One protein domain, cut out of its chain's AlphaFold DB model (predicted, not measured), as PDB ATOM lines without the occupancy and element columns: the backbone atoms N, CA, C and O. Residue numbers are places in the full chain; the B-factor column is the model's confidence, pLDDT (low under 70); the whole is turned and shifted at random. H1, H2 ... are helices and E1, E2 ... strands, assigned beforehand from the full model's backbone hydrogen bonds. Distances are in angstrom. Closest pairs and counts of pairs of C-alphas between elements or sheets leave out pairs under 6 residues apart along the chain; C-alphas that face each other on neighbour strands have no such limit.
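AT A GLANCE: This is residues 2 to 39 and 125 to 140 of the 168 residues of the protein "POP1 domain-containing protein" of Sphaerosporella brunnea (UniProt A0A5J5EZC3). A short antiparallel pair of strands, E3 and E4, lies near the middle of a flat, open frame, with helices H1 and H2 at the end of the pair where Ile 31 and Ala 128 lie. Residues 10 to 17 lead from H1 to a small hairpin, E1 and E2, at the far end of the frame; residues 13 to 19 stick out free. The printed part has 54 residues, with two named helices and four named strands in the order E1, E2, H1, E3, E4, H2, and the class is mixed, helices and strands. It is loose, with a radius of gyration of the C-alphas of 13.1 A and spans of 35 by 27 by 15 A.

IN THESE COORDINATES: E3 covers residues 31 to 34 and E4 residues 125 to 128, each 9.9 A long. H1, residues 18 to 26, is 12.3 A long and begins at C-alpha 18 (-2.847, 16.670, -17.531). H2, residues 132 to 139, is 10.8 A long and ends at C-alpha 139 (-21.961, 1.365, -9.995). E1, residues 2 to 4, begins at C-alpha 2 (-4.180, 6.778, -33.563), and E2 is residues 7 to 9.

HOW THE PARTS SIT: E3 and E4 are antiparallel at 157 degrees, with N 31 and O 128 2.8 A apart, within hydrogen-bond range. The closest C-alphas of H1 and E3 are those of Val 25 and Ile 31, 6.7 A apart. Those of E3 and H2 are Ile 31 and Ala 132, 7.4 A. H1 and H2 are apart. The hairpin E1 and E2 is antiparallel at 129 degrees, with N 4 and O 7 within range at 2.9 A; both strands are apart from E3, E4 and H2. In H1 and H2 every O i to N i+4 pair is within hydrogen-bond range.

THE WHOLE: The C-alphas farthest apart are those of Arg 6 and Lys 27, 35.6 A. Residues 40 to 124 are not printed, and C-alphas 39 and 125 are 13.0 A apart across this cut, which falls between E3 and E4. Of the links printed whole, E2 to H1 is short and the others are tight. The mean pLDDT of the printed part is 87.4, and no printed residue is under 70.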
ATOM      1  N   ASP A   2      -5.336   7.196 -32.769       82.81
ATOM      2  CA  ASP A   2      -4.180   6.778 -33.563       82.81
ATOM      3  C   ASP A   2      -4.205   5.249 -33.704       82.81
ATOM      4  O   ASP A   2      -4.747   4.557 -32.835       82.81
ATOM      5  N   VAL A   3      -3.683   4.718 -34.808       84.88
ATOM      6  CA  VAL A   3      -3.664   3.268 -35.045       84.88
ATOM      7  C   VAL A   3      -2.320   2.718 -34.584       84.88
ATOM      8  O   VAL A   3      -1.305   2.898 -35.254       84.88
ATOM      9  N   ARG A   4      -2.319   2.005 -33.456       78.69
ATOM     10  CA  ARG A   4      -1.140   1.318 -32.911       78.69
ATOM     11  C   ARG A   4      -1.436  -0.159 -32.728       78.69
ATOM     12  O   ARG A   4      -2.524  -0.527 -32.308       78.69
ATOM     13  N   TRP A   5      -0.480  -1.009 -33.103       75.44
ATOM     14  CA  TRP A   5      -0.611  -2.473 -33.016       75.44
ATOM     15  C   TRP A   5      -1.907  -3.016 -33.639       75.44
ATOM     16  O   TRP A   5      -2.525  -3.945 -33.135       75.44
ATOM     17  N   ARG A   6      -2.310  -2.429 -34.777       79.56
ATOM     18  CA  ARG A   6      -3.554  -2.748 -35.508       79.56
ATOM     19  C   ARG A   6      -4.851  -2.463 -34.730       79.56
ATOM     20  O   ARG A   6      -5.919  -2.804 -35.229       79.56
ATOM     21  N   LEU A   7      -4.778  -1.798 -33.578       79.56
ATOM     22  CA  LEU A   7      -5.919  -1.254 -32.847       79.56
ATOM     23  C   LEU A   7      -5.971   0.274 -32.939       79.56
ATOM     24  O   LEU A   7      -4.949   0.946 -33.051       79.56
ATOM     25  N   ALA A   8      -7.178   0.835 -32.857       84.25
ATOM     26  CA  ALA A   8      -7.375   2.273 -32.698       84.25
ATOM     27  C   ALA A   8      -7.349   2.621 -31.203       84.25
ATOM     28  O   ALA A   8      -8.338   2.413 -30.502       84.25
ATOM     29  N   VAL A   9      -6.218   3.134 -30.716       83.38
ATOM     30  CA  VAL A   9      -6.012   3.436 -29.291       83.38
ATOM     31  C   VAL A   9      -6.194   4.943 -29.044       83.38
ATOM     32  O   VAL A   9      -5.717   5.769 -29.839       83.38
ATOM     33  N   PRO A  10      -6.889   5.353 -27.965       81.94
ATOM     34  CA  PRO A  10      -6.968   6.757 -27.578       81.94
ATOM     35  C   PRO A  10      -5.619   7.248 -27.035       81.94
ATOM     36  O   PRO A  10      -5.171   6.815 -25.981       81.94
ATOM     37  N   GLU A  11      -4.975   8.178 -27.741       81.25
ATOM     38  CA  GLU A  11      -3.675   8.731 -27.327       81.25
ATOM     39  C   GLU A  11      -3.815   9.879 -26.315       81.25
ATOM     40  O   GLU A  11      -3.106   9.939 -25.313       81.25
ATOM     41  N   SER A  12      -4.736  10.811 -26.560       83.88
ATOM     42  CA  SER A  12      -4.969  11.954 -25.679       83.88
ATOM     43  C   SER A  12      -6.429  12.396 -25.706       83.88
ATOM     44  O   SER A  12      -7.147  12.190 -26.687       83.88
ATOM     45  N   SER A  13      -6.875  12.986 -24.595       84.62
ATOM     46  CA  SER A  13      -8.190  13.623 -24.515       84.62
ATOM     47  C   SER A  13      -8.250  14.833 -25.448       84.62
ATOM     48  O   SER A  13      -7.258  15.540 -25.622       84.62
ATOM     49  N   ASN A  14      -9.437  15.111 -25.990       87.75
ATOM     50  CA  ASN A  14      -9.689  16.331 -26.756       87.75
ATOM     51  C   ASN A  14      -9.491  17.603 -25.903       87.75
ATOM     52  O   ASN A  14      -9.187  18.673 -26.423       87.75
ATOM     53  N   GLU A  15      -9.635  17.487 -24.580       90.94
ATOM     54  CA  GLU A  15      -9.398  18.572 -23.631       90.94
ATOM     55  C   GLU A  15      -8.073  18.402 -22.883       90.94
ATOM     56  O   GLU A  15      -7.652  17.297 -22.529       90.94
ATOM     57  N   LYS A  16      -7.424  19.522 -22.547       90.25
ATOM     58  CA  LYS A  16      -6.172  19.521 -21.780       90.25
ATOM     59  C   LYS A  16      -6.415  19.053 -20.343       90.25
ATOM     60  O   LYS A  16      -6.723  19.849 -19.459       90.25
ATOM     61  N   CYS A  17      -6.187  17.771 -20.082       89.06
ATOM     62  CA  CYS A  17      -6.517  17.155 -18.800       89.06
ATOM     63  C   CYS A  17      -5.316  16.812 -17.902       89.06
ATOM     64  O   CYS A  17      -5.551  16.389 -16.782       89.06
ATOM     65  N   PHE A  18      -4.057  17.074 -18.288       87.62
ATOM     66  CA  PHE A  18      -2.847  16.670 -17.531       87.62
ATOM     67  C   PHE A  18      -2.884  16.965 -16.014       87.62
ATOM     68  O   PHE A  18      -2.629  16.099 -15.184       87.62
ATOM     69  N   ARG A  19      -3.236  18.197 -15.621       90.44
ATOM     70  CA  ARG A  19      -3.325  18.571 -14.192       90.44
ATOM     71  C   ARG A  19      -4.597  18.053 -13.531       90.44
ATOM     72  O   ARG A  19      -4.628  17.892 -12.316       90.44
ATOM     73  N   SER A  20      -5.659  17.875 -14.312       86.94
ATOM     74  CA  SER A  20      -6.919  17.321 -13.822       86.94
ATOM     75  C   SER A  20      -6.737  15.848 -13.476       86.94
ATOM     76  O   SER A  20      -7.034  15.449 -12.355       86.94
ATOM     77  N   THR A  21      -6.131  15.081 -14.383       89.25
ATOM     78  CA  THR A  21      -5.840  13.664 -14.188       89.25
ATOM     79  C   THR A  21      -4.870  13.453 -13.030       89.25
ATOM     80  O   THR A  21      -5.171  12.687 -12.121       89.25
ATOM     81  N   GLN A  22      -3.773  14.216 -12.963       88.44
ATOM     82  CA  GLN A  22      -2.846  14.133 -11.829       88.44
ATOM     83  C   GLN A  22      -3.550  14.380 -10.483       88.44
ATOM     84  O   GLN A  22      -3.374  13.623  -9.531       88.44
ATOM     85  N   ARG A  23      -4.400  15.413 -10.395       89.31
ATOM     86  CA  ARG A  23      -5.146  15.708  -9.160       89.31
ATOM     87  C   ARG A  23      -6.192  14.647  -8.822       89.31
ATOM     88  O   ARG A  23      -6.390  14.377  -7.639       89.31
ATOM     89  N   ALA A  24      -6.860  14.084  -9.826       87.19
ATOM     90  CA  ALA A  24      -7.853  13.034  -9.632       87.19
ATOM     91  C   ALA A  24      -7.210  11.752  -9.084       87.19
ATOM     92  O   ALA A  24      -7.778  11.138  -8.187       87.19
ATOM     93  N   VAL A  25      -6.010  11.401  -9.561       88.00
ATOM     94  CA  VAL A  25      -5.246  10.243  -9.070       88.00
ATOM     95  C   VAL A  25      -4.663  10.489  -7.679       88.00
ATOM     96  O   VAL A  25      -4.773   9.619  -6.825       88.00
ATOM     97  N   GLU A  26      -4.053  11.651  -7.424       86.50
ATOM     98  CA  GLU A  26      -3.316  11.885  -6.171       86.50
ATOM     99  C   GLU A  26      -4.197  12.329  -4.996       86.50
ATOM    100  O   GLU A  26      -3.908  11.988  -3.852       86.50
ATOM    101  N   LYS A  27      -5.224  13.156  -5.239       83.94
ATOM    102  CA  LYS A  27      -5.918  13.879  -4.156       83.94
ATOM    103  C   LYS A  27      -7.336  13.398  -3.913       83.94
ATOM    104  O   LYS A  27      -7.683  13.069  -2.783       83.94
ATOM    105  N   ARG A  28      -8.190  13.467  -4.933       81.94
ATOM    106  CA  ARG A  28      -9.627  13.195  -4.792       81.94
ATOM    107  C   ARG A  28     -10.231  12.924  -6.162       81.94
ATOM    108  O   ARG A  28     -10.394  13.853  -6.951       81.94
ATOM    109  N   GLY A  29     -10.556  11.665  -6.425       88.75
ATOM    110  CA  GLY A  29     -11.123  11.231  -7.693       88.75
ATOM    111  C   GLY A  29     -10.788   9.782  -8.023       88.75
ATOM    112  O   GLY A  29     -10.178   9.058  -7.233       88.75
ATOM    113  N   ALA A  30     -11.230   9.383  -9.209       90.19
ATOM    114  CA  ALA A  30     -10.905   8.121  -9.842       90.19
ATOM    115  C   ALA A  30     -10.740   8.364 -11.346       90.19
ATOM    116  O   ALA A  30     -11.453   9.188 -11.925       90.19
ATOM    117  N   ILE A  31      -9.804   7.660 -11.968       91.06
ATOM    118  CA  ILE A  31      -9.622   7.621 -13.417       91.06
ATOM    119  C   ILE A  31      -9.777   6.182 -13.862       91.06
ATOM    120  O   ILE A  31      -9.157   5.302 -13.273       91.06
ATOM    121  N   ALA A  32     -10.577   5.969 -14.901       91.00
ATOM    122  CA  ALA A  32     -10.674   4.697 -15.593       91.00
ATOM    123  C   ALA A  32      -9.843   4.754 -16.882       91.00
ATOM    124  O   ALA A  32     -10.016   5.663 -17.695       91.00
ATOM    125  N   TRP A  33      -8.958   3.783 -17.050       88.38
ATOM    126  CA  TRP A  33      -8.172   3.537 -18.248       88.38
ATOM    127  C   TRP A  33      -8.710   2.290 -18.932       88.38
ATOM    128  O   TRP A  33      -8.832   1.239 -18.303       88.38
ATOM    129  N   ASP A  34      -9.021   2.405 -20.215       87.81
ATOM    130  CA  ASP A  34      -9.307   1.237 -21.035       87.81
ATOM    131  C   ASP A  34      -7.985   0.522 -21.341       87.81
ATOM    132  O   ASP A  34      -7.091   1.083 -21.979       87.81
ATOM    133  N   ILE A  35      -7.857  -0.698 -20.826       85.69
ATOM    134  CA  ILE A  35      -6.703  -1.576 -21.023       85.69
ATOM    135  C   ILE A  35      -7.117  -2.853 -21.771       85.69
ATOM    136  O   ILE A  35      -6.381  -3.829 -21.810       85.69
ATOM    137  N   SER A  36      -8.255  -2.835 -22.472       84.25
ATOM    138  CA  SER A  36      -8.691  -3.939 -23.339       84.25
ATOM    139  C   SER A  36      -7.712  -4.273 -24.469       84.25
ATOM    140  O   SER A  36      -7.826  -5.320 -25.099       84.25
ATOM    141  N   TYR A  37      -6.715  -3.422 -24.721       83.25
ATOM    142  CA  TYR A  37      -5.638  -3.741 -25.647       83.25
ATOM    143  C   TYR A  37      -4.699  -4.842 -25.118       83.25
ATOM    144  O   TYR A  37      -3.924  -5.388 -25.896       83.25
ATOM    145  N   TRP A  38      -4.718  -5.207 -23.836       82.31
ATOM    146  CA  TRP A  38      -3.927  -6.347 -23.372       82.31
ATOM    147  C   TRP A  38      -4.505  -7.663 -23.889       82.31
ATOM    148  O   TRP A  38      -5.715  -7.851 -23.974       82.31
ATOM    149  N   SER A  39      -3.620  -8.583 -24.263       82.00
ATOM    150  CA  SER A  39      -4.025  -9.901 -24.732       82.00
ATOM    151  C   SER A  39      -4.186 -10.866 -23.557       82.00
ATOM    152  O   SER A  39      -3.350 -10.909 -22.657       82.00
ATOM    153  N   ILE A 125     -10.567  -2.910 -17.706       91.44
ATOM    154  CA  ILE A 125     -10.586  -1.483 -17.385       91.44
ATOM    155  C   ILE A 125      -9.852  -1.317 -16.061       91.44
ATOM    156  O   ILE A 125     -10.236  -1.908 -15.052       91.44
ATOM    157  N   GLN A 126      -8.800  -0.506 -16.056       90.75
ATOM    158  CA  GLN A 126      -8.038  -0.196 -14.857       90.75
ATOM    159  C   GLN A 126      -8.577   1.085 -14.235       90.75
ATOM    160  O   GLN A 126      -8.591   2.128 -14.880       90.75
ATOM    161  N   ILE A 127      -8.985   1.035 -12.969       91.44
ATOM    162  CA  ILE A 127      -9.438   2.222 -12.238       91.44
ATOM    163  C   ILE A 127      -8.412   2.572 -11.161       91.44
ATOM    164  O   ILE A 127      -8.065   1.734 -10.335       91.44
ATOM    165  N   ALA A 128      -7.934   3.815 -11.164       90.62
ATOM    166  CA  ALA A 128      -6.922   4.313 -10.238       90.62
ATOM    167  C   ALA A 128      -7.373   5.601  -9.538       90.62
ATOM    168  O   ALA A 128      -8.016   6.460 -10.143       90.62
ATOM    169  N   GLY A 129      -6.990   5.754  -8.270       92.12
ATOM    170  CA  GLY A 129      -7.266   6.935  -7.448       92.12
ATOM    171  C   GLY A 129      -7.958   6.596  -6.121       92.12
ATOM    172  O   GLY A 129      -8.504   5.502  -5.967       92.12
ATOM    173  N   PRO A 130      -7.955   7.522  -5.147       92.50
ATOM    174  CA  PRO A 130      -8.465   7.280  -3.796       92.50
ATOM    175  C   PRO A 130      -9.974   7.005  -3.743       92.50
ATOM    176  O   PRO A 130     -10.434   6.384  -2.795       92.50
ATOM    177  N   SER A 131     -10.747   7.445  -4.742       91.31
ATOM    178  CA  SER A 131     -12.202   7.233  -4.802       91.31
ATOM    179  C   SER A 131     -12.614   6.117  -5.771       91.31
ATOM    180  O   SER A 131     -13.798   5.982  -6.073       91.31
ATOM    181  N   ALA A 132     -11.665   5.326  -6.287       91.69
ATOM    182  CA  ALA A 132     -11.939   4.268  -7.264       91.69
ATOM    183  C   ALA A 132     -12.928   3.221  -6.729       91.69
ATOM    184  O   ALA A 132     -13.916   2.902  -7.391       91.69
ATOM    185  N   THR A 133     -12.699   2.732  -5.510       91.94
ATOM    186  CA  THR A 133     -13.549   1.710  -4.886       91.94
ATOM    187  C   THR A 133     -14.944   2.240  -4.566       91.94
ATOM    188  O   THR A 133     -15.920   1.540  -4.810       91.94
ATOM    189  N   ASP A 134     -15.060   3.485  -4.094       92.06
ATOM    190  CA  ASP A 134     -16.360   4.115  -3.822       92.06
ATOM    191  C   ASP A 134     -17.194   4.250  -5.101       92.06
ATOM    192  O   ASP A 134     -18.395   3.978  -5.105       92.06
ATOM    193  N   ALA A 135     -16.548   4.620  -6.214       90.88
ATOM    194  CA  ALA A 135     -17.199   4.674  -7.518       90.88
ATOM    195  C   ALA A 135     -17.672   3.282  -7.967       90.88
ATOM    196  O   ALA A 135     -18.804   3.138  -8.427       90.88
ATOM    197  N   LEU A 136     -16.843   2.248  -7.790       91.44
ATOM    198  CA  LEU A 136     -17.206   0.871  -8.129       91.44
ATOM    199  C   LEU A 136     -18.360   0.344  -7.277       91.44
ATOM    200  O   LEU A 136     -19.271  -0.262  -7.826       91.44
ATOM    201  N   LEU A 137     -18.362   0.602  -5.969       92.00
ATOM    202  CA  LEU A 137     -19.448   0.195  -5.071       92.00
ATOM    203  C   LEU A 137     -20.784   0.847  -5.436       92.00
ATOM    204  O   LEU A 137     -21.835   0.244  -5.245       92.00
ATOM    205  N   PHE A 138     -20.750   2.073  -5.957       91.88
ATOM    206  CA  PHE A 138     -21.956   2.762  -6.404       91.88
ATOM    207  C   PHE A 138     -22.490   2.216  -7.735       91.88
ATOM    208  O   PHE A 138     -23.700   2.155  -7.940       91.88
ATOM    209  N   VAL A 139     -21.595   1.834  -8.650       93.81
ATOM    210  CA  VAL A 139     -21.961   1.365  -9.995       93.81
ATOM    211  C   VAL A 139     -22.313  -0.126 -10.008       93.81
ATOM    212  O   VAL A 139     -23.253  -0.533 -10.689       93.81
ATOM    213  N   LEU A 140     -21.558  -0.952  -9.281       92.69
ATOM    214  CA  LEU A 140     -21.716  -2.402  -9.275       92.69
ATOM    215  C   LEU A 140     -22.793  -2.818  -8.277       92.69
ATOM    216  O   LEU A 140     -22.634  -2.682  -7.067       92.69
TER     217      LEU A 140